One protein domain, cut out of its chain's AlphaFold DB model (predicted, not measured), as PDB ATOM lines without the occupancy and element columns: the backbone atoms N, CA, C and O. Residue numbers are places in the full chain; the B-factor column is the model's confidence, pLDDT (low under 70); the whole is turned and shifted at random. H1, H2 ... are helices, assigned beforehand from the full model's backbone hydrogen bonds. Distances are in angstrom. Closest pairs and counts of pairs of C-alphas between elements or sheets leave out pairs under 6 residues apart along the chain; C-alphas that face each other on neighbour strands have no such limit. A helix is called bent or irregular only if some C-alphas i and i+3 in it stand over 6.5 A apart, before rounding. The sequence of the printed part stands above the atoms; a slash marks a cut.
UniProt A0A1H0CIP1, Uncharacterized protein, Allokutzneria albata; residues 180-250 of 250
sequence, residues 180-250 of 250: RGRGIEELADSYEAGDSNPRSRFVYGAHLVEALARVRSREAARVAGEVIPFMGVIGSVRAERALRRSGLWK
ATOM      1  N   ARG A 180     103.565 181.892  11.210       88.81
ATOM      2  CA  ARG A 180     102.927 183.033  10.541       88.81
ATOM      3  C   ARG A 180     102.185 183.961  11.500       88.81
ATOM      4  O   ARG A 180     101.375 184.766  11.052       88.81
ATOM      5  N   GLY A 181     102.428 183.834  12.804       92.25
ATOM      6  CA  GLY A 181     101.733 184.620  13.826       92.25
ATOM      7  C   GLY A 181     100.244 184.282  13.950       92.25
ATOM      8  O   GLY A 181      99.449 185.147  14.297       92.25
ATOM      9  N   ARG A 182      99.857 183.045  13.621       95.19
ATOM     10  CA  ARG A 182      98.508 182.484  13.822       95.19
ATOM     11  C   ARG A 182      98.599 181.306  14.798       95.19
ATOM     12  O   ARG A 182      99.695 180.987  15.243       95.19
ATOM     13  N   GLY A 183      97.496 180.621  15.094       96.06
ATOM     14  CA  GLY A 183      97.558 179.365  15.853       96.06
ATOM     15  C   GLY A 183      97.565 179.526  17.377       96.06
ATOM     16  O   GLY A 183      97.890 178.578  18.085       96.06
ATOM     17  N   ILE A 184      97.336 180.742  17.884       97.81
ATOM     18  CA  ILE A 184      97.469 181.055  19.314       97.81
ATOM     19  C   ILE A 184      96.332 180.425  20.112       97.81
ATOM     20  O   ILE A 184      96.594 179.883  21.179       97.81
ATOM     21  N   GLU A 185      95.108 180.476  19.588       97.12
ATOM     22  CA  GLU A 185      93.930 179.885  20.230       97.12
ATOM     23  C   GLU A 185      94.118 178.374  20.390       97.12
ATOM     24  O   GLU A 185      93.980 177.848  21.483       97.12
ATOM     25  N   GLU A 186      94.595 177.689  19.354       97.94
ATOM     26  CA  GLU A 186      94.828 176.246  19.369       97.94
ATOM     27  C   GLU A 186      95.957 175.848  20.331       97.94
ATOM     28  O   GLU A 186      95.876 174.819  21.004       97.94
ATOM     29  N   LEU A 187      97.013 176.667  20.427       97.88
ATOM     30  CA  LEU A 187      98.072 176.476  21.423       97.88
ATOM     31  C   LEU A 187      97.574 176.740  22.849       97.88
ATOM     32  O   LEU A 187      97.987 176.026  23.762       97.88
ATOM     33  N   ALA A 188      96.717 177.744  23.043       97.00
ATOM     34  CA  ALA A 188      96.126 178.075  24.335       97.00
ATOM     35  C   ALA A 188      95.166 176.973  24.793       97.00
ATOM     36  O   ALA A 188      95.365 176.415  25.867       97.00
ATOM     37  N   ASP A 189      94.226 176.563  23.943       95.69
ATOM     38  CA  ASP A 189      93.306 175.453  24.203       95.69
ATOM     39  C   ASP A 189      94.072 174.180  24.558       95.69
ATOM     40  O   ASP A 189      93.761 173.483  25.521       95.69
ATOM     41  N   SER A 190      95.139 173.897  23.812       96.31
ATOM     42  CA  SER A 190      95.989 172.748  24.077       96.31
ATOM     43  C   SER A 190      96.783 172.844  25.390       96.31
ATOM     44  O   SER A 190      97.141 171.805  25.960       96.31
ATOM     45  N   TYR A 191      97.130 174.049  25.833       96.31
ATOM     46  CA  TYR A 191      97.823 174.290  27.097       96.31
ATOM     47  C   TYR A 191      96.867 174.166  28.290       96.31
ATOM     48  O   TYR A 191      97.224 173.539  29.290       96.31
ATOM     49  N   GLU A 192      95.654 174.706  28.156       94.00
ATOM     50  CA  GLU A 192      94.611 174.695  29.186       94.00
ATOM     51  C   GLU A 192      93.944 173.323  29.336       94.00
ATOM     52  O   GLU A 192      93.679 172.885  30.451       94.00
ATOM     53  N   ALA A 193      93.754 172.579  28.240       93.31
ATOM     54  CA  ALA A 193      93.274 171.193  28.281       93.31
ATOM     55  C   ALA A 193      94.298 170.214  28.889       93.31
ATOM     56  O   ALA A 193      94.052 169.006  28.958       93.31
ATOM     57  N   GLY A 194      95.480 170.708  29.259       84.62
ATOM     58  CA  GLY A 194      96.532 169.898  29.826       84.62
ATOM     59  C   GLY A 194      96.264 169.414  31.242       84.62
ATOM     60  O   GLY A 194      95.565 170.033  32.035       84.62
ATOM     61  N   ASP A 195      96.877 168.284  31.559       82.50
ATOM     62  CA  ASP A 195      96.945 167.742  32.904       82.50
ATOM     63  C   ASP A 195      97.937 168.518  33.788       82.50
ATOM     64  O   ASP A 195      98.699 169.377  33.336       82.50
ATOM     65  N   SER A 196      97.966 168.174  35.078       83.38
ATOM     66  CA  SER A 196      98.933 168.710  36.041       83.38
ATOM     67  C   SER A 196     100.356 168.168  35.847       83.38
ATOM     68  O   SER A 196     101.231 168.467  36.660       83.38
ATOM     69  N   ASN A 197     100.612 167.392  34.783       88.75
ATOM     70  CA  ASN A 197     101.937 166.882  34.470       88.75
ATOM     71  C   ASN A 197     102.908 168.059  34.213       88.75
ATOM     72  O   ASN A 197     102.721 168.814  33.249       88.75
ATOM     73  N   PRO A 198     103.966 168.216  35.034       90.12
ATOM     74  CA  PRO A 198     104.881 169.352  34.931       90.12
ATOM     75  C   PRO A 198     105.592 169.437  33.582       90.12
ATOM     76  O   PRO A 198     105.782 170.528  33.043       90.12
ATOM     77  N   ARG A 199     105.951 168.286  33.002       92.88
ATOM     78  CA  ARG A 199     106.637 168.219  31.711       92.88
ATOM     79  C   ARG A 199     105.747 168.716  30.579       92.88
ATOM     80  O   ARG A 199     106.169 169.559  29.789       92.88
ATOM     81  N   SER A 200     104.504 168.250  30.534       92.50
ATOM     82  CA  SER A 200     103.509 168.698  29.565       92.50
ATOM     83  C   SER A 200     103.210 170.191  29.724       92.50
ATOM     84  O   SER A 200     103.240 170.925  28.737       92.50
ATOM     85  N   ARG A 201     103.002 170.679  30.958       93.81
ATOM     86  CA  ARG A 201     102.805 172.117  31.229       93.81
ATOM     87  C   ARG A 201     103.988 172.947  30.733       93.81
ATOM     88  O   ARG A 201     103.781 173.967  30.076       93.81
ATOM     89  N   PHE A 202     105.216 172.494  30.976       96.00
ATOM     90  CA  PHE A 202     106.408 173.204  30.533       96.00
ATOM     91  C   PHE A 202     106.533 173.256  29.005       96.00
ATOM     92  O   PHE A 202     106.656 174.340  28.437       96.00
ATOM     93  N   VAL A 203     106.456 172.108  28.323       95.56
ATOM     94  CA  VAL A 203     106.652 172.026  26.865       95.56
ATOM     95  C   VAL A 203     105.598 172.834  26.111       95.56
ATOM     96  O   VAL A 203     105.931 173.618  25.221       95.56
ATOM     97  N   TYR A 204     104.328 172.662  26.467       96.62
ATOM     98  CA  TYR A 204     103.221 173.322  25.781       96.62
ATOM     99  C   TYR A 204     103.222 174.822  26.063       96.62
ATOM    100  O   TYR A 204     103.135 175.627  25.135       96.62
ATOM    101  N   GLY A 205     103.414 175.194  27.331       97.00
ATOM    102  CA  GLY A 205     103.489 176.586  27.747       97.00
ATOM    103  C   GLY A 205     104.660 177.325  27.102       97.00
ATOM    104  O   GLY A 205     104.478 178.435  26.617       97.00
ATOM    105  N   ALA A 206     105.843 176.709  27.001       97.31
ATOM    106  CA  ALA A 206     107.002 177.342  26.369       97.31
ATOM    107  C   ALA A 206     106.757 177.673  24.888       97.31
ATOM    108  O   ALA A 206     107.131 178.750  24.420       97.31
ATOM    109  N   HIS A 207     106.088 176.779  24.154       97.06
ATOM    110  CA  HIS A 207     105.726 177.021  22.757       97.06
ATOM    111  C   HIS A 207     104.579 178.030  22.597       97.06
ATOM    112  O   HIS A 207     104.605 178.830  21.660       97.06
ATOM    113  N   LEU A 208     103.617 178.062  23.525       98.00
ATOM    114  CA  LEU A 208     102.598 179.112  23.570       98.00
ATOM    115  C   LEU A 208     103.228 180.490  23.830       98.00
ATOM    116  O   LEU A 208     102.925 181.448  23.124       98.00
ATOM    117  N   VAL A 209     104.161 180.587  24.784       97.94
ATOM    118  CA  VAL A 209     104.906 181.824  25.066       97.94
ATOM    119  C   VAL A 209     105.689 182.284  23.839       97.94
ATOM    120  O   VAL A 209     105.652 183.466  23.499       97.94
ATOM    121  N   GLU A 210     106.364 181.366  23.142       96.94
ATOM    122  CA  GLU A 210     107.064 181.669  21.890       96.94
ATOM    123  C   GLU A 210     106.114 182.266  20.835       96.94
ATOM    124  O   GLU A 210     106.417 183.310  20.246       96.94
ATOM    125  N   ALA A 211     104.946 181.652  20.624       97.19
ATOM    126  CA  ALA A 211     103.955 182.130  19.662       97.19
ATOM    127  C   ALA A 211     103.357 183.496  20.054       97.19
ATOM    128  O   ALA A 211     103.271 184.396  19.215       97.19
ATOM    129  N   LEU A 212     103.006 183.686  21.329       97.62
ATOM    130  CA  LEU A 212     102.489 184.951  21.862       97.62
ATOM    131  C   LEU A 212     103.516 186.085  21.737       97.62
ATOM    132  O   LEU A 212     103.168 187.202  21.347       97.62
ATOM    133  N   ALA A 213     104.789 185.805  22.030       96.06
ATOM    134  CA  ALA A 213     105.869 186.780  21.907       96.06
ATOM    135  C   ALA A 213     106.092 187.203  20.448       96.06
ATOM    136  O   ALA A 213     106.285 188.389  20.168       96.06
ATOM    137  N   ARG A 214     105.987 186.262  19.499       95.19
ATOM    138  CA  ARG A 214     106.115 186.530  18.058       95.19
ATOM    139  C   ARG A 214     105.090 187.549  17.551       95.19
ATOM    140  O   ARG A 214     105.434 188.381  16.716       95.19
ATOM    141  N   VAL A 215     103.868 187.526  18.084       96.19
ATOM    142  CA  VAL A 215     102.818 188.514  17.760       96.19
ATOM    143  C   VAL A 215     102.785 189.713  18.713       96.19
ATOM    144  O   VAL A 215     101.907 190.562  18.599       96.19
ATOM    145  N   ARG A 216     103.738 189.804  19.651       95.19
ATOM    146  CA  ARG A 216     103.829 190.865  20.669       95.19
ATOM    147  C   ARG A 216     102.574 190.972  21.549       95.19
ATOM    148  O   ARG A 216     102.197 192.068  21.965       95.19
ATOM    149  N   SER A 217     101.934 189.839  21.842       96.31
ATOM    150  CA  SER A 217     100.799 189.801  22.766       96.31
ATOM    151  C   SER A 217     101.258 190.104  24.193       96.31
ATOM    152  O   SER A 217     102.281 189.598  24.657       96.31
ATOM    153  N   ARG A 218     100.466 190.896  24.924       92.69
ATOM    154  CA  ARG A 218     100.703 191.181  26.349       92.69
ATOM    155  C   ARG A 218     100.561 189.933  27.222       92.69
ATOM    156  O   ARG A 218     101.163 189.867  28.290       92.69
ATOM    157  N   GLU A 219      99.816 188.932  26.757       95.69
ATOM    158  CA  GLU A 219      99.635 187.662  27.464       95.69
ATOM    159  C   GLU A 219     100.922 186.840  27.550       95.69
ATOM    160  O   GLU A 219     101.053 186.022  28.457       95.69
ATOM    161  N   ALA A 220     101.899 187.094  26.668       96.38
ATOM    162  CA  ALA A 220     103.166 186.372  26.663       96.38
ATOM    163  C   ALA A 220     103.862 186.434  28.032       96.38
ATOM    164  O   ALA A 220     104.337 185.417  28.526       96.38
ATOM    165  N   ALA A 221     103.864 187.606  28.680       95.06
ATOM    166  CA  ALA A 221     104.471 187.788  29.999       95.06
ATOM    167  C   ALA A 221     103.705 187.052  31.111       95.06
ATOM    168  O   ALA A 221     104.328 186.497  32.014       95.06
ATOM    169  N   ARG A 222     102.365 187.012  31.029       95.31
ATOM    170  CA  ARG A 222     101.521 186.277  31.983       95.31
ATOM    171  C   ARG A 222     101.820 184.783  31.914       95.31
ATOM    172  O   ARG A 222     102.189 184.196  32.923       95.31
ATOM    173  N   VAL A 223     101.721 184.198  30.718       96.25
ATOM    174  CA  VAL A 223     101.969 182.763  30.515       96.25
ATOM    175  C   VAL A 223     103.427 182.422  30.837       96.25
ATOM    176  O   VAL A 223     103.697 181.409  31.472       96.25
ATOM    177  N   ALA A 224     104.386 183.292  30.496       96.38
ATOM    178  CA  ALA A 224     105.784 183.089  30.870       96.38
ATOM    179  C   ALA A 224     105.973 183.002  32.394       96.38
ATOM    180  O   ALA A 224     106.738 182.159  32.850       96.38
ATOM    181  N   GLY A 225     105.247 183.799  33.187       95.12
ATOM    182  CA  GLY A 225     105.280 183.716  34.652       95.12
ATOM    183  C   GLY A 225     104.868 182.346  35.208       95.12
ATOM    184  O   GLY A 225     105.406 181.919  36.226       95.12
ATOM    185  N   GLU A 226     103.978 181.630  34.518       94.25
ATOM    186  CA  GLU A 226     103.557 180.268  34.881       94.25
ATOM    187  C   GLU A 226     104.557 179.195  34.425       94.25
ATOM    188  O   GLU A 226     104.642 178.126  35.025       94.25
ATOM    189  N   VAL A 227     105.313 179.467  33.357       95.31
ATOM    190  CA  VAL A 227     106.179 178.484  32.684       95.31
ATOM    191  C   VAL A 227     107.634 178.561  33.156       95.31
ATOM    192  O   VAL A 227     108.292 177.529  33.282       95.31
ATOM    193  N   ILE A 228     108.144 179.763  33.451       94.81
ATOM    194  CA  ILE A 228     109.521 179.997  33.923       94.81
ATOM    195  C   ILE A 228     109.898 179.135  35.141       94.81
ATOM    196  O   ILE A 228     111.025 178.647  35.149       94.81
ATOM    197  N   PRO A 229     109.023 178.874  36.135       94.62
ATOM    198  CA  PRO A 229     109.374 178.016  37.270       94.62
ATOM    199  C   PRO A 229     109.801 176.586  36.898       94.62
ATOM    200  O   PRO A 229     110.477 175.933  37.688       94.62
ATOM    201  N   PHE A 230     109.437 176.090  35.710       94.31
ATOM    202  CA  PHE A 230     109.861 174.770  35.231       94.31
ATOM    203  C   PHE A 230     111.246 174.777  34.567       94.31
ATOM    204  O   PHE A 230     111.839 173.713  34.383       94.31
ATOM    205  N   MET A 231     111.782 175.947  34.210       91.19
ATOM    206  CA  MET A 231     113.085 176.082  33.551       91.19
ATOM    207  C   MET A 231     114.216 175.554  34.432       91.19
ATOM    208  O   MET A 231     114.329 175.932  35.596       91.19
ATOM    209  N   GLY A 232     115.071 174.686  33.882       88.12
ATOM    210  CA  GLY A 232     116.149 174.033  34.635       88.12
ATOM    211  C   GLY A 232     115.683 172.996  35.669       88.12
ATOM    212  O   GLY A 232     116.521 172.301  36.237       88.12
ATOM    213  N   VAL A 233     114.369 172.863  35.896       92.50
ATOM    214  CA  VAL A 233     113.756 171.830  36.750       92.50
ATOM    215  C   VAL A 233     113.258 170.667  35.896       92.50
ATOM    216  O   VAL A 233     113.488 169.507  36.229       92.50
ATOM    217  N   ILE A 234     112.604 170.976  34.774       95.25
ATOM    218  CA  ILE A 234     112.173 170.003  33.774       95.25
ATOM    219  C   ILE A 234     113.170 170.009  32.618       95.25
ATOM    220  O   ILE A 234     113.324 170.996  31.903       95.25
ATOM    221  N   GLY A 235     113.809 168.867  32.392       93.44
ATOM    222  CA  GLY A 235     114.836 168.661  31.380       93.44
ATOM    223  C   GLY A 235     114.307 168.562  29.950       93.44
ATOM    224  O   GLY A 235     114.578 167.573  29.280       93.44
ATOM    225  N   SER A 236     113.578 169.559  29.450       95.31
ATOM    226  CA  SER A 236     113.241 169.658  28.022       95.31
ATOM    227  C   SER A 236     114.019 170.799  27.371       95.31
ATOM    228  O   SER A 236     113.558 171.939  27.325       95.31
ATOM    229  N   VAL A 237     115.203 170.499  26.825       96.38
ATOM    230  CA  VAL A 237     116.071 171.506  26.176       96.38
ATOM    231  C   VAL A 237     115.348 172.182  25.009       96.38
ATOM    232  O   VAL A 237     115.526 173.375  24.751       96.38
ATOM    233  N   ARG A 238     114.487 171.437  24.310       94.88
ATOM    234  CA  ARG A 238     113.635 171.972  23.248       94.88
ATOM    235  C   ARG A 238     112.672 173.051  23.753       94.88
ATOM    236  O   ARG A 238     112.557 174.100  23.112       94.88
ATOM    237  N   ALA A 239     112.007 172.818  24.884       95.81
ATOM    238  CA  ALA A 239     111.120 173.800  25.506       95.81
ATOM    239  C   ALA A 239     111.907 175.004  26.047       95.81
ATOM    240  O   ALA A 239     111.527 176.147  25.804       95.81
ATOM    241  N   GLU A 240     113.068 174.773  26.665       96.00
ATOM    242  CA  GLU A 240     113.954 175.855  27.103       96.00
ATOM    243  C   GLU A 240     114.369 176.761  25.936       96.00
ATOM    244  O   GLU A 240     114.361 177.988  26.050       96.00
ATOM    245  N   ARG A 241     114.696 176.177  24.776       95.06
ATOM    246  CA  ARG A 241     115.016 176.942  23.564       95.06
ATOM    247  C   ARG A 241     113.824 177.742  23.049       95.06
ATOM    248  O   ARG A 241     114.030 178.876  22.622       95.06
ATOM    249  N   ALA A 242     112.613 177.186  23.081       94.81
ATOM    250  CA  ALA A 242     111.396 177.921  22.728       94.81
ATOM    251  C   ALA A 242     111.208 179.147  23.628       94.81
ATOM    252  O   ALA A 242     111.042 180.264  23.132       94.81
ATOM    253  N   LEU A 243     111.374 178.971  24.943       94.56
ATOM    254  CA  LEU A 243     111.267 180.074  25.887       94.56
ATOM    255  C   LEU A 243     112.365 181.126  25.672       94.56
ATOM    256  O   LEU A 243     112.064 182.316  25.647       94.56
ATOM    257  N   ARG A 244     113.619 180.725  25.424       94.12
ATOM    258  CA  ARG A 244     114.703 181.669  25.084       94.12
ATOM    259  C   ARG A 244     114.400 182.475  23.818       94.12
ATOM    260  O   ARG A 244     114.654 183.677  23.788       94.12
ATOM    261  N   ARG A 245     113.822 181.854  22.780       92.56
ATOM    262  CA  ARG A 245     113.439 182.548  21.533       92.56
ATOM    263  C   ARG A 245     112.333 183.585  21.728       92.56
ATOM    264  O   ARG A 245     112.254 184.514  20.929       92.56
ATOM    265  N   SER A 246     111.534 183.481  22.792       90.75
ATOM    266  CA  SER A 246     110.538 184.507  23.135       90.75
ATOM    267  C   SER A 246     111.161 185.850  23.547       90.75
ATOM    268  O   SER A 246     110.492 186.880  23.492       90.75
ATOM    269  N   GLY A 247     112.429 185.858  23.982       88.38
ATOM    270  CA  GLY A 247     113.111 187.049  24.499       88.38
ATOM    271  C   GLY A 247     112.665 187.489  25.901       88.38
ATOM    272  O   GLY A 247     113.198 188.468  26.420       88.38
ATOM    273  N   LEU A 248     111.729 186.770  26.530       83.88
ATOM    274  CA  LEU A 248     111.230 187.052  27.884       83.88
ATOM    275  C   LEU A 248     112.118 186.471  28.993       83.88
ATOM    276  O   LEU A 248     111.878 186.718  30.172       83.88
ATOM    277  N   TRP A 249     113.152 185.717  28.620       76.88
ATOM    278  CA  TRP A 249     114.092 185.092  29.539       76.88
ATOM    279  C   TRP A 249     115.503 185.068  28.928       76.88
ATOM    280  O   TRP A 249     115.651 184.816  27.729       76.88
ATOM    281  N   LYS A 250     116.524 185.373  29.740       66.06
ATOM    282  CA  LYS A 250     117.943 185.451  29.348       66.06
ATOM    283  C   LYS A 250     118.737 184.330  30.006       66.06
ATOM    284  O   LYS A 250     118.605 184.185  31.236       66.06
TER     285      LYS A 250
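Overview. This is residues 180 to 250 of the 250 residues of an uncharacterized protein of Allokutzneria albata (UniProt A0A1H0CIP1). The long helix H2 runs through the middle, with H1 and H4 packed on opposite sides of it and H3 along a third side, the helices mostly aligned. The 71 printed residues hold four named helices, H1 to H4 in chain order, and no named strand; the class is all helix. The whole is compact, with a radius of gyration of the C-alphas of 10.9 A and spans of 28 by 28 by 19 A.

Arrangement. The hub, H2, residues 198 to 214, touches H3, residues 219 to 230, closest at the C-alphas of Leu 212 and Ala 220, 5.1 A apart; this hairpin has a shallow tilt of 31 degrees. H2 touches H4, residues 237 to 245, the same way at 26 degrees, closest at C-alphas 203 and 239, 5.0 A. H1, residues 184 to 192, forms a hairpin with H2, closest at C-alphas 191 and 204, 5.6 A. H1 is apart from H3 and H4. Every O i to N i+4 pair is within hydrogen-bond range in H1, H2 and H4, but 5 of 8 in H3.

Along the chain. H2 measures 24.1 A, H3 18.2 A, H4 12.3 A and H1 12.1 A. C-alpha 184 is at (97.469, 181.055, 19.314) and C-alpha 245 at (113.439, 182.548, 21.533). H3 is only just irregular: C-alphas 226 and 229 are 6.7 A apart.

Size, cuts and confidence. The farthest C-alphas, Arg 180 and Val 233, are 30.5 A apart. The printed part has no cut and no long link between helices. Residue 250 alone has pLDDT under 70.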